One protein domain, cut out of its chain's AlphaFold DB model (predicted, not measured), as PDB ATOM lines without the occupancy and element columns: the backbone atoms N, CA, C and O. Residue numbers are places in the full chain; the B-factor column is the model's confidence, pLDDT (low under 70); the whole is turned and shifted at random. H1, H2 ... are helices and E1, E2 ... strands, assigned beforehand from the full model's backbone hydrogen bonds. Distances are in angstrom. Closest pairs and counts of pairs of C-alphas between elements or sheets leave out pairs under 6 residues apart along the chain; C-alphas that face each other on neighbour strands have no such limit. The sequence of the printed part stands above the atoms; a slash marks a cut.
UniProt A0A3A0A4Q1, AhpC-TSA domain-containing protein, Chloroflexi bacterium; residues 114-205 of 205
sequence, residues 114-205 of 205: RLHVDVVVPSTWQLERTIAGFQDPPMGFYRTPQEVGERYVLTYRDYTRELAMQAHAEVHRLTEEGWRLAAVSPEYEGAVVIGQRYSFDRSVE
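AT A GLANCE: This is residues 114 to 205 of the 205 residues of the protein "AhpC-TSA domain-containing protein" of Chloroflexi bacterium (UniProt A0A3A0A4Q1). A strongly twisted three-stranded sheet has one face covered by the later part of the long helix H2, residues 160 to 175, and its other face bare. H2 reaches past the sheet and forms a helical hairpin with the short H1, which lies beyond the ends of the strands; residues 138 to 144 of the loop between the helices stick out free at the far end. The printed part has 92 residues, with two named helices and three named strands in the order E1, H1, H2, E2, E3. The sheet runs E1, E3, E2, all antiparallel, and the class is mixed, helices and strands. The whole is loose, with a radius of gyration of the C-alphas of 17.4 A, and only just elongated, with spans of 58 by 29 by 18 A.

IN THESE COORDINATES: Find C-alpha 114 at (47.205, -96.146, 37.351); from there E1, residues 114 to 122, runs 26.5 A. Look next at E3, residues 192 to 203, which is 33.4 A long, bends by 51 degrees at residue 195 and ends at C-alpha 203 at (50.769, -94.730, 39.829). E2, residues 180 to 189, is 26.2 A long. H2, residues 150 to 176, runs 38.6 A from C-alpha 150 at (27.704, -121.188, 72.409), and H1, residues 124 to 133, runs 14.2 A.

HOW THE PARTS SIT: Begin at E3, the inner strand, antiparallel to both its neighbours: N 117 of E1 and O 200 of E3 are within hydrogen-bond range at 2.9 A, and so are N 197 of E3 and O 185 of E2 at 2.8 A; E2 and E3 form a hairpin. H2 is on the sheet at a height of 10.7 A, over E1 and E3, and slantwise to the strands, at 36 degrees to E1 on the local plane; this makes two layers, a helix on one face of a sheet. Its closest C-alphas to E1 are those of Val 121 and Ala 167, 5.5 A apart. H1 is on the same face, over none of the strands, at a height of 4.3 A, only just above the sheet's level. Its C-alpha of Gln 126 is 5.6 A from that of Ile 194 in E3, their closest pair. H1 and H2 touch, H2 with residues 156 to 164 alone, at a shallow tilt of 26 degrees, opposite ways; the closest C-alphas, of Ile 131 and Arg 157, are 5.4 A apart. E1, H1, H2 and E2 make a split strand-helix-strand unit, two strands running the same way with E3 between them, and its crossover is right-handed. In H1 and H2 every O i to N i+4 pair is within hydrogen-bond range.

THE WHOLE: Look for the two C-alphas farthest apart at Thr 144 and Glu 205, 59.1 A, the latter the chain's last residue. The printed part has no cut. The link from H1 to H2, residues 134 to 149, is long; the other three are tight. The mean pLDDT of the printed part is 81.1, and residues 134 to 156, of which 150 to 156 belong to H2, are under 70.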
ATOM      1  N   ARG A 114      47.878 -96.737  36.196       95.00
ATOM      2  CA  ARG A 114      47.205 -96.146  37.351       95.00
ATOM      3  C   ARG A 114      46.296 -97.193  37.966       95.00
ATOM      4  O   ARG A 114      45.381 -97.676  37.303       95.00
ATOM      5  N   LEU A 115      46.575 -97.519  39.216       96.44
ATOM      6  CA  LEU A 115      45.809 -98.454  40.018       96.44
ATOM      7  C   LEU A 115      44.840 -97.685  40.906       96.44
ATOM      8  O   LEU A 115      45.181 -96.621  41.430       96.44
ATOM      9  N   HIS A 116      43.663 -98.263  41.096       96.06
ATOM     10  CA  HIS A 116      42.634 -97.764  41.989       96.06
ATOM     11  C   HIS A 116      42.068 -98.910  42.823       96.06
ATOM     12  O   HIS A 116      41.706 -99.948  42.269       96.06
ATOM     13  N   VAL A 117      41.990 -98.751  44.141       95.94
ATOM     14  CA  VAL A 117      41.397 -99.763  45.025       95.94
ATOM     15  C   VAL A 117      40.500 -99.108  46.062       95.94
ATOM     16  O   VAL A 117      40.830 -98.052  46.601       95.94
ATOM     17  N   ASP A 118      39.401 -99.785  46.374       94.75
ATOM     18  CA  ASP A 118      38.485 -99.398  47.435       94.75
ATOM     19  C   ASP A 118      38.583-100.367  48.615       94.75
ATOM     20  O   ASP A 118      38.708-101.584  48.452       94.75
ATOM     21  N   VAL A 119      38.502 -99.817  49.825       93.81
ATOM     22  CA  VAL A 119      38.394-100.580  51.071       93.81
ATOM     23  C   VAL A 119      37.153-100.120  51.818       93.81
ATOM     24  O   VAL A 119      37.043 -98.957  52.205       93.81
ATOM     25  N   VAL A 120      36.217-101.041  52.047       92.25
ATOM     26  CA  VAL A 120      35.012-100.775  52.838       92.25
ATOM     27  C   VAL A 120      35.251-101.190  54.282       92.25
ATOM     28  O   VAL A 120      35.458-102.364  54.587       92.25
ATOM     29  N   VAL A 121      35.175-100.216  55.179       92.69
ATOM     30  CA  VAL A 121      35.273-100.401  56.623       92.69
ATOM     31  C   VAL A 121      33.864-100.312  57.218       92.69
ATOM     32  O   VAL A 121      33.243 -99.245  57.145       92.69
ATOM     33  N   PRO A 122      33.318-101.400  57.793       91.12
ATOM     34  CA  PRO A 122      31.971-101.385  58.352       91.12
ATOM     35  C   PRO A 122      31.890-100.476  59.584       91.12
ATOM     36  O   PRO A 122      32.830-100.377  60.369       91.12
ATOM     37  N   SER A 123      30.740 -99.830  59.783       90.56
ATOM     38  CA  SER A 123      30.482 -99.052  60.995       90.56
ATOM     39  C   SER A 123      30.304 -99.968  62.210       90.56
ATOM     40  O   SER A 123      29.858-101.110  62.080       90.56
ATOM     41  N   THR A 124      30.578 -99.455  63.415       87.56
ATOM     42  CA  THR A 124      30.369-100.205  64.667       87.56
ATOM     43  C   THR A 124      28.933-100.709  64.791       87.56
ATOM     44  O   THR A 124      28.711-101.852  65.172       87.56
ATOM     45  N   TRP A 125      27.945 -99.888  64.426       87.88
ATOM     46  CA  TRP A 125      26.544-100.302  64.473       87.88
ATOM     47  C   TRP A 125      26.244-101.439  63.490       87.88
ATOM     48  O   TRP A 125      25.581-102.401  63.869       87.88
ATOM     49  N   GLN A 126      26.750-101.374  62.255       87.06
ATOM     50  CA  GLN A 126      26.537-102.446  61.278       87.06
ATOM     51  C   GLN A 126      27.215-103.747  61.726       87.06
ATOM     52  O   GLN A 126      26.657-104.833  61.539       87.06
ATOM     53  N   LEU A 127      28.394-103.643  62.342       84.31
ATOM     54  CA  LEU A 127      29.098-104.772  62.937       84.31
ATOM     55  C   LEU A 127      28.251-105.426  64.036       84.31
ATOM     56  O   LEU A 127      27.987-106.625  63.970       84.31
ATOM     57  N   GLU A 128      27.764-104.641  64.998       82.94
ATOM     58  CA  GLU A 128      26.926-105.137  66.095       82.94
ATOM     59  C   GLU A 128      25.584-105.692  65.591       82.94
ATOM     60  O   GLU A 128      25.157-106.755  66.034       82.94
ATOM     61  N   ARG A 129      24.957-105.062  64.588       82.56
ATOM     62  CA  ARG A 129      23.750-105.586  63.924       82.56
ATOM     63  C   ARG A 129      24.001-106.949  63.277       82.56
ATOM     64  O   ARG A 129      23.169-107.844  63.395       82.56
ATOM     65  N   THR A 130      25.133-107.108  62.596       80.50
ATOM     66  CA  THR A 130      25.512-108.379  61.961       80.50
ATOM     67  C   THR A 130      25.754-109.457  63.016       80.50
ATOM     68  O   THR A 130      25.274-110.576  62.867       80.50
ATOM     69  N   ILE A 131      26.435-109.106  64.113       75.81
ATOM     70  CA  ILE A 131      26.674-110.002  65.252       75.81
ATOM     71  C   ILE A 131      25.351-110.441  65.893       75.81
ATOM     72  O   ILE A 131      25.153-111.636  66.114       75.81
ATOM     73  N   ALA A 132      24.436-109.503  66.147       76.19
ATOM     74  CA  ALA A 132      23.115-109.785  66.708       76.19
ATOM     75  C   ALA A 132      22.282-110.694  65.788       76.19
ATOM     76  O   ALA A 132      21.624-111.616  66.260       76.19
ATOM     77  N   GLY A 133      22.386-110.520  64.467       71.50
ATOM     78  CA  GLY A 133      21.722-111.386  63.488       71.50
ATOM     79  C   GLY A 133      22.165-112.857  63.518       71.50
ATOM     80  O   GLY A 133      21.444-113.707  63.012       71.50
ATOM     81  N   PHE A 134      23.318-113.188  64.112       66.19
ATOM     82  CA  PHE A 134      23.703-114.586  64.360       66.19
ATOM     83  C   PHE A 134      23.090-115.165  65.639       66.19
ATOM     84  O   PHE A 134      23.085-116.384  65.811       66.19
ATOM     85  N   GLN A 135      22.633-114.308  66.550       63.06
ATOM     86  CA  GLN A 135      22.033-114.701  67.824       63.06
ATOM     87  C   GLN A 135      20.531-114.956  67.677       63.06
ATOM     88  O   GLN A 135      20.010-115.864  68.321       63.06
ATOM     89  N   ASP A 136      19.868-114.224  66.778       56.62
ATOM     90  CA  ASP A 136      18.459-114.416  66.449       56.62
ATOM     91  C   ASP A 136      18.316-115.324  65.213       56.62
ATOM     92  O   ASP A 136      18.636-114.901  64.098       56.62
ATOM     93  N   PRO A 137      17.840-116.579  65.340       51.12
ATOM     94  CA  PRO A 137      17.578-117.391  64.163       51.12
ATOM     95  C   PRO A 137      16.469-116.750  63.309       51.12
ATOM     96  O   PRO A 137      15.535-116.151  63.852       51.12
ATOM     97  N   PRO A 138      16.516-116.884  61.968       47.22
ATOM     98  CA  PRO A 138      15.455-116.379  61.106       47.22
ATOM     99  C   PRO A 138      14.100-116.968  61.525       47.22
ATOM    100  O   PRO A 138      13.991-118.167  61.802       47.22
ATOM    101  N   MET A 139      13.070-116.112  61.568       41.66
ATOM    102  CA  MET A 139      11.685-116.479  61.890       41.66
ATOM    103  C   MET A 139      11.278-117.751  61.131       41.66
ATOM    104  O   MET A 139      11.189-117.742  59.905       41.66
ATOM    105  N   GLY A 140      11.070-118.850  61.864       43.22
ATOM    106  CA  GLY A 140      10.727-120.168  61.312       43.22
ATOM    107  C   GLY A 140      11.667-121.310  61.714       43.22
ATOM    108  O   GLY A 140      11.275-122.469  61.617       43.22
ATOM    109  N   PHE A 141      12.860-121.011  62.238       42.78
ATOM    110  CA  PHE A 141      13.772-121.996  62.829       42.78
ATOM    111  C   PHE A 141      14.113-121.596  64.264       42.78
ATOM    112  O   PHE A 141      15.254-121.256  64.559       42.78
ATOM    113  N   TYR A 142      13.136-121.609  65.174       43.59
ATOM    114  CA  TYR A 142      13.442-121.460  66.596       43.59
ATOM    115  C   TYR A 142      14.278-122.659  67.038       43.59
ATOM    116  O   TYR A 142      13.738-123.713  67.358       43.59
ATOM    117  N   ARG A 143      15.602-122.497  67.020       48.69
ATOM    118  CA  ARG A 143      16.466-123.274  67.890       48.69
ATOM    119  C   ARG A 143      16.463-122.574  69.238       48.69
ATOM    120  O   ARG A 143      16.700-121.368  69.298       48.69
ATOM    121  N   THR A 144      16.133-123.289  70.302       48.84
ATOM    122  CA  THR A 144      16.239-122.745  71.659       48.84
ATOM    123  C   THR A 144      17.691-122.317  71.925       48.84
ATOM    124  O   THR A 144      18.611-122.864  71.311       48.84
ATOM    125  N   PRO A 145      17.963-121.355  72.826       49.28
ATOM    126  CA  PRO A 145      19.336-120.992  73.189       49.28
ATOM    127  C   PRO A 145      20.208-122.193  73.608       49.28
ATOM    128  O   PRO A 145      21.421-122.147  73.449       49.28
ATOM    129  N   GLN A 146      19.604-123.291  74.083       52.47
ATOM    130  CA  GLN A 146      20.295-124.555  74.368       52.47
ATOM    131  C   GLN A 146      20.714-125.348  73.107       52.47
ATOM    132  O   GLN A 146      21.625-126.171  73.173       52.47
ATOM    133  N   GLU A 147      20.068-125.122  71.961       52.59
ATOM    134  CA  GLU A 147      20.290-125.819  70.681       52.59
ATOM    135  C   GLU A 147      21.273-125.090  69.751       52.59
ATOM    136  O   GLU A 147      21.770-125.667  68.775       52.59
ATOM    137  N   VAL A 148      21.582-123.824  70.041       54.34
ATOM    138  CA  VAL A 148      22.675-123.089  69.402       54.34
ATOM    139  C   VAL A 148      23.890-123.193  70.315       54.34
ATOM    140  O   VAL A 148      24.026-122.444  71.273       54.34
ATOM    141  N   GLY A 149      24.785-124.146  70.042       58.41
ATOM    142  CA  GLY A 149      25.986-124.309  70.864       58.41
ATOM    143  C   GLY A 149      26.777-122.998  70.936       58.41
ATOM    144  O   GLY A 149      27.182-122.487  69.892       58.41
ATOM    145  N   GLU A 150      27.023-122.476  72.145       55.56
ATOM    146  CA  GLU A 150      27.704-121.188  72.409       55.56
ATOM    147  C   GLU A 150      28.970-120.989  71.562       55.56
ATOM    148  O   GLU A 150      29.252-119.900  71.063       55.56
ATOM    149  N   ARG A 151      29.704-122.081  71.326       57.50
ATOM    150  CA  ARG A 151      30.919-122.107  70.509       57.50
ATOM    151  C   ARG A 151      30.700-121.604  69.076       57.50
ATOM    152  O   ARG A 151      31.590-120.959  68.528       57.50
ATOM    153  N   TYR A 152      29.543-121.867  68.467       56.41
ATOM    154  CA  TYR A 152      29.231-121.417  67.107       56.41
ATOM    155  C   TYR A 152      28.994-119.903  67.049       56.41
ATOM    156  O   TYR A 152      29.581-119.237  66.200       56.41
ATOM    157  N   VAL A 153      28.206-119.345  67.971       59.03
ATOM    158  CA  VAL A 153      27.905-117.899  68.022       59.03
ATOM    159  C   VAL A 153      29.163-117.083  68.307       59.03
ATOM    160  O   VAL A 153      29.406-116.076  67.642       59.03
ATOM    161  N   LEU A 154      30.001-117.545  69.242       60.44
ATOM    162  CA  LEU A 154      31.290-116.915  69.533       60.44
ATOM    163  C   LEU A 154      32.198-116.909  68.296       60.44
ATOM    164  O   LEU A 154      32.751-115.869  67.954       60.44
ATOM    165  N   THR A 155      32.250-118.020  67.551       67.81
ATOM    166  CA  THR A 155      33.052-118.118  66.319       67.81
ATOM    167  C   THR A 155      32.609-117.102  65.259       67.81
ATOM    168  O   THR A 155      33.456-116.457  64.648       67.81
ATOM    169  N   TYR A 156      31.301-116.916  65.041       66.00
ATOM    170  CA  TYR A 156      30.801-115.939  64.061       66.00
ATOM    171  C   TYR A 156      31.013-114.489  64.499       66.00
ATOM    172  O   TYR A 156      31.376-113.641  63.679       66.00
ATOM    173  N   ARG A 157      30.822-114.193  65.788       72.62
ATOM    174  CA  ARG A 157      31.086-112.864  66.344       72.62
ATOM    175  C   ARG A 157      32.555-112.482  66.197       72.62
ATOM    176  O   ARG A 157      32.849-111.397  65.695       72.62
ATOM    177  N   ASP A 158      33.453-113.367  66.618       75.62
ATOM    178  CA  ASP A 158      34.893-113.132  66.551       75.62
ATOM    179  C   ASP A 158      35.347-112.998  65.097       75.62
ATOM    180  O   ASP A 158      36.044-112.044  64.767       75.62
ATOM    181  N   TYR A 159      34.833-113.849  64.205       74.12
ATOM    182  CA  TYR A 159      35.076-113.743  62.769       74.12
ATOM    183  C   TYR A 159      34.631-112.391  62.190       74.12
ATOM    184  O   TYR A 159      35.367-111.761  61.437       74.12
ATOM    185  N   THR A 160      33.442-111.903  62.554       75.56
ATOM    186  CA  THR A 160      32.936-110.623  62.024       75.56
ATOM    187  C   THR A 160      33.784-109.447  62.515       75.56
ATOM    188  O   THR A 160      34.072-108.524  61.752       75.56
ATOM    189  N   ARG A 161      34.241-109.492  63.773       80.25
ATOM    190  CA  ARG A 161      35.177-108.500  64.323       80.25
ATOM    191  C   ARG A 161      36.536-108.566  63.639       80.25
ATOM    192  O   ARG A 161      37.085-107.523  63.299       80.25
ATOM    193  N   GLU A 162      37.042-109.769  63.392       82.12
ATOM    194  CA  GLU A 162      38.288-109.986  62.664       82.12
ATOM    195  C   GLU A 162      38.215-109.388  61.253       82.12
ATOM    196  O   GLU A 162      39.127-108.672  60.855       82.12
ATOM    197  N   LEU A 163      37.106-109.577  60.529       79.44
ATOM    198  CA  LEU A 163      36.909-108.965  59.211       79.44
ATOM    199  C   LEU A 163      36.935-107.429  59.260       79.44
ATOM    200  O   LEU A 163      37.541-106.798  58.394       79.44
ATOM    201  N   ALA A 164      36.303-106.818  60.266       85.00
ATOM    202  CA  ALA A 164      36.348-105.367  60.440       85.00
ATOM    203  C   ALA A 164      37.775-104.881  60.751       85.00
ATOM    204  O   ALA A 164      38.239-103.899  60.171       85.00
ATOM    205  N   MET A 165      38.502-105.599  61.613       87.94
ATOM    206  CA  MET A 165      39.909-105.313  61.903       87.94
ATOM    207  C   MET A 165      40.797-105.464  60.665       87.94
ATOM    208  O   MET A 165      41.662-104.624  60.444       87.94
ATOM    209  N   GLN A 166      40.567-106.486  59.838       86.19
ATOM    210  CA  GLN A 166      41.283-106.680  58.576       86.19
ATOM    211  C   GLN A 166      41.041-105.514  57.611       86.19
ATOM    212  O   GLN A 166      41.994-105.032  57.008       86.19
ATOM    213  N   ALA A 167      39.808-105.005  57.508       88.12
ATOM    214  CA  ALA A 167      39.514-103.828  56.689       88.12
ATOM    215  C   ALA A 167      40.260-102.577  57.187       88.12
ATOM    216  O   ALA A 167      40.851-101.850  56.392       88.12
ATOM    217  N   HIS A 168      40.305-102.348  58.504       91.25
ATOM    218  CA  HIS A 168      41.111-101.266  59.080       91.25
ATOM    219  C   HIS A 168      42.611-101.450  58.813       91.25
ATOM    220  O   HIS A 168      43.280-100.506  58.394       91.25
ATOM    221  N   ALA A 169      43.140-102.657  59.025       92.38
ATOM    222  CA  ALA A 169      44.540-102.975  58.763       92.38
ATOM    223  C   ALA A 169      44.904-102.749  57.289       92.38
ATOM    224  O   ALA A 169      45.987-102.258  56.995       92.38
ATOM    225  N   GLU A 170      43.983-103.031  56.370       93.81
ATOM    226  CA  GLU A 170      44.175-102.812  54.940       93.81
ATOM    227  C   GLU A 170      44.289-101.323  54.574       93.81
ATOM    228  O   GLU A 170      45.158-100.950  53.787       93.81
ATOM    229  N   VAL A 171      43.481-100.451  55.191       95.38
ATOM    230  CA  VAL A 171      43.603 -98.985  55.045       95.38
ATOM    231  C   VAL A 171      44.980 -98.503  55.517       95.38
ATOM    232  O   VAL A 171      45.636 -97.710  54.832       95.38
ATOM    233  N   HIS A 172      45.441 -98.994  56.674       95.50
ATOM    234  CA  HIS A 172      46.773 -98.675  57.195       95.50
ATOM    235  C   HIS A 172      47.875 -99.152  56.249       95.50
ATOM    236  O   HIS A 172      48.733 -98.363  55.862       95.50
ATOM    237  N   ARG A 173      47.796-100.404  55.801       95.88
ATOM    238  CA  ARG A 173      48.756-101.016  54.886       95.88
ATOM    239  C   ARG A 173      48.882-100.248  53.568       95.88
ATOM    240  O   ARG A 173      49.993 -99.990  53.118       95.88
ATOM    241  N   LEU A 174      47.762 -99.858  52.951       96.00
ATOM    242  CA  LEU A 174      47.771 -99.051  51.724       96.00
ATOM    243  C   LEU A 174      48.496 -97.720  51.946       96.00
ATOM    244  O   LEU A 174      49.346 -97.333  51.145       96.00
ATOM    245  N   THR A 175      48.205 -97.059  53.066       95.19
ATOM    246  CA  THR A 175      48.848 -95.794  53.441       95.19
ATOM    247  C   THR A 175      50.362 -95.964  53.623       95.19
ATOM    248  O   THR A 175      51.134 -95.166  53.095       95.19
ATOM    249  N   GLU A 176      50.799 -97.018  54.316       96.31
ATOM    250  CA  GLU A 176      52.220 -97.330  54.536       96.31
ATOM    251  C   GLU A 176      52.961 -97.707  53.245       96.31
ATOM    252  O   GLU A 176      54.125 -97.355  53.069       96.31
ATOM    253  N   GLU A 177      52.285 -98.362  52.300       95.44
ATOM    254  CA  GLU A 177      52.837 -98.716  50.986       95.44
ATOM    255  C   GLU A 177      52.865 -97.553  49.980       95.44
ATOM    256  O   GLU A 177      53.175 -97.755  48.800       95.44
ATOM    257  N   GLY A 178      52.544 -96.336  50.426       94.81
ATOM    258  CA  GLY A 178      52.605 -95.125  49.613       94.81
ATOM    259  C   GLY A 178      51.431 -94.958  48.650       94.81
ATOM    260  O   GLY A 178      51.538 -94.201  47.683       94.81
ATOM    261  N   TRP A 179      50.310 -95.645  48.882       97.44
ATOM    262  CA  TRP A 179      49.079 -95.346  48.160       97.44
ATOM    263  C   TRP A 179      48.530 -93.990  48.593       97.44
ATOM    264  O   TRP A 179      48.525 -93.637  49.773       97.44
ATOM    265  N   ARG A 180      48.013 -93.226  47.631       97.56
ATOM    266  CA  ARG A 180      47.397 -91.932  47.905       97.56
ATOM    267  C   ARG A 180      45.918 -92.128  48.200       97.56
ATOM    268  O   ARG A 180      45.175 -92.553  47.319       97.56
ATOM    269  N   LEU A 181      45.476 -91.734  49.391       97.94
ATOM    270  CA  LEU A 181      44.052 -91.636  49.706       97.94
ATOM    271  C   LEU A 181      43.407 -90.564  48.814       97.94
ATOM    272  O   LEU A 181      43.727 -89.380  48.920       97.94
ATOM    273  N   ALA A 182      42.539 -90.991  47.902       97.38
ATOM    274  CA  ALA A 182      41.868 -90.133  46.934       97.38
ATOM    275  C   ALA A 182      40.546 -89.582  47.482       97.38
ATOM    276  O   ALA A 182      40.228 -88.416  47.251       97.38
ATOM    277  N   ALA A 183      39.790 -90.405  48.215       97.31
ATOM    278  CA  ALA A 183      38.518 -90.019  48.814       97.31
ATOM    279  C   ALA A 183      38.155 -90.909  50.012       97.31
ATOM    280  O   ALA A 183      38.620 -92.043  50.131       97.31
ATOM    281  N   VAL A 184      37.281 -90.387  50.875       97.62
ATOM    282  CA  VAL A 184      36.545 -91.160  51.880       97.62
ATOM    283  C   VAL A 184      35.074 -90.793  51.744       97.62
ATOM    284  O   VAL A 184      34.735 -89.608  51.765       97.62
ATOM    285  N   SER A 185      34.204 -91.786  51.592       96.88
ATOM    286  CA  SER A 185      32.762 -91.581  51.438       96.88
ATOM    287  C   SER A 185      31.962 -92.569  52.285       96.88
ATOM    288  O   SER A 185      32.428 -93.687  52.500       96.88
ATOM    289  N   PRO A 186      30.740 -92.229  52.722       96.06
ATOM    290  CA  PRO A 186      29.888 -93.205  53.390       96.06
ATOM    291  C   PRO A 186      29.517 -94.349  52.434       96.06
ATOM    292  O   PRO A 186      29.212 -94.109  51.265       96.06
ATOM    293  N   GLU A 187      29.524 -95.583  52.937       92.94
ATOM    294  CA  GLU A 187      29.051 -96.767  52.208       92.94
ATOM    295  C   GLU A 187      27.597 -97.055  52.587       92.94
ATOM    296  O   GLU A 187      27.258 -97.044  53.776       92.94
ATOM    297  N   TYR A 188      26.750 -97.350  51.598       90.12
ATOM    298  CA  TYR A 188      25.310 -97.527  51.790       90.12
ATOM    299  C   TYR A 188      24.819 -98.927  51.411       90.12
ATOM    300  O   TYR A 188      25.227 -99.499  50.405       90.12
ATOM    301  N   GLU A 189      23.852 -99.434  52.175       84.69
ATOM    302  CA  GLU A 189      22.972-100.537  51.787       84.69
ATOM    303  C   GLU A 189      21.534-100.002  51.746       84.69
ATOM    304  O   GLU A 189      20.904 -99.740  52.775       84.69
ATOM    305  N   GLY A 190      21.029 -99.748  50.536       88.19
ATOM    306  CA  GLY A 190      19.789 -98.993  50.354       88.19
ATOM    307  C   GLY A 190      19.928 -97.565  50.895       88.19
ATOM    308  O   GLY A 190      20.800 -96.819  50.465       88.19
ATOM    309  N   ALA A 191      19.072 -97.184  51.844       90.56
ATOM    310  CA  ALA A 191      19.106 -95.864  52.485       90.56
ATOM    311  C   ALA A 191      19.962 -95.816  53.769       90.56
ATOM    312  O   ALA A 191      20.026 -94.778  54.427       90.56
ATOM    313  N   VAL A 192      20.584 -96.932  54.163       91.19
ATOM    314  CA  VAL A 192      21.288 -97.061  55.446       91.19
ATOM    315  C   VAL A 192      22.792 -96.961  55.230       91.19
ATOM    316  O   VAL A 192      23.342 -97.682  54.403       91.19
ATOM    317  N   VAL A 193      23.468 -96.108  56.006       91.19
ATOM    318  CA  VAL A 193      24.937 -96.059  56.038       91.19
ATOM    319  C   VAL A 193      25.458 -97.281  56.791       91.19
ATOM    320  O   VAL A 193      25.223 -97.429  57.991       91.19
ATOM    321  N   ILE A 194      26.186 -98.148  56.096       92.06
ATOM    322  CA  ILE A 194      26.751 -99.382  56.651       92.06
ATOM    323  C   ILE A 194      28.230 -99.252  57.019       92.06
ATOM    324  O   ILE A 194      28.746-100.093  57.752       92.06
ATOM    325  N   GLY A 195      28.912 -98.196  56.574       94.00
ATOM    326  CA  GLY A 195      30.340 -98.016  56.819       94.00
ATOM    327  C   GLY A 195      30.935 -96.806  56.112       94.00
ATOM    328  O   GLY A 195      30.224 -95.872  55.745       94.00
ATOM    329  N   GLN A 196      32.250 -96.839  55.937       96.00
ATOM    330  CA  GLN A 196      33.022 -95.875  55.159       96.00
ATOM    331  C   GLN A 196      33.785 -96.619  54.063       96.00
ATOM    332  O   GLN A 196      34.394 -97.657  54.322       96.00
ATOM    333  N   ARG A 197      33.768 -96.078  52.851       95.19
ATOM    334  CA  ARG A 197      34.592 -96.500  51.722       95.19
ATOM    335  C   ARG A 197      35.802 -95.580  51.637       95.19
ATOM    336  O   ARG A 197      35.653 -94.363  51.560       95.19
ATOM    337  N   TYR A 198      36.986 -96.175  51.661       97.06
ATOM    338  CA  TYR A 198      38.262 -95.501  51.475       97.06
ATOM    339  C   TYR A 198      38.786 -95.834  50.086       97.06
ATOM    340  O   TYR A 198      39.060 -96.999  49.801       97.06
ATOM    341  N   SER A 199      38.940 -94.813  49.251       96.81
ATOM    342  CA  SER A 199      39.387 -94.957  47.870       96.81
ATOM    343  C   SER A 199      40.841 -94.536  47.740       96.81
ATOM    344  O   SER A 199      41.204 -93.417  48.114       96.81
ATOM    345  N   PHE A 200      41.673 -95.408  47.182       98.06
ATOM    346  CA  PHE A 200      43.109 -95.202  47.041       98.06
ATOM    347  C   PHE A 200      43.547 -95.267  45.583       98.06
ATOM    348  O   PHE A 200      43.114 -96.132  44.831       98.06
ATOM    349  N   ASP A 201      44.479 -94.388  45.217       97.56
ATOM    350  CA  ASP A 201      45.136 -94.376  43.914       97.56
ATOM    351  C   ASP A 201      46.639 -94.625  44.061       97.56
ATOM    352  O   ASP A 201      47.280 -94.117  44.989       97.56
ATOM    353  N   ARG A 202      47.230 -95.306  43.080       96.75
ATOM    354  CA  ARG A 202      48.685 -95.415  42.938       96.75
ATOM    355  C   ARG A 202      49.086 -95.403  41.470       96.75
ATOM    356  O   ARG A 202      48.490 -96.101  40.657       96.75
ATOM    357  N   SER A 203      50.112 -94.631  41.134       94.88
ATOM    358  CA  SER A 203      50.769 -94.730  39.829       94.88
ATOM    359  C   SER A 203      51.862 -95.793  39.891       94.88
ATOM    360  O   SER A 203      52.592 -95.869  40.881       94.88
ATOM    361  N   VAL A 204      51.958 -96.611  38.850       89.94
ATOM    362  CA  VAL A 204      53.023 -97.598  38.659       89.94
ATOM    363  C   VAL A 204      53.860 -97.113  37.484       89.94
ATOM    364  O   VAL A 204      53.304 -96.826  36.421       89.94
ATOM    365  N   GLU A 205      55.158 -96.943  37.729       75.31
ATOM    366  CA  GLU A 205      56.153 -96.614  36.700       75.31
ATOM    367  C   GLU A 205      56.449 -97.816  35.800       75.31
ATOM    368  O   GLU A 205      56.456 -98.958  36.321       75.31
TER     369      GLU A 205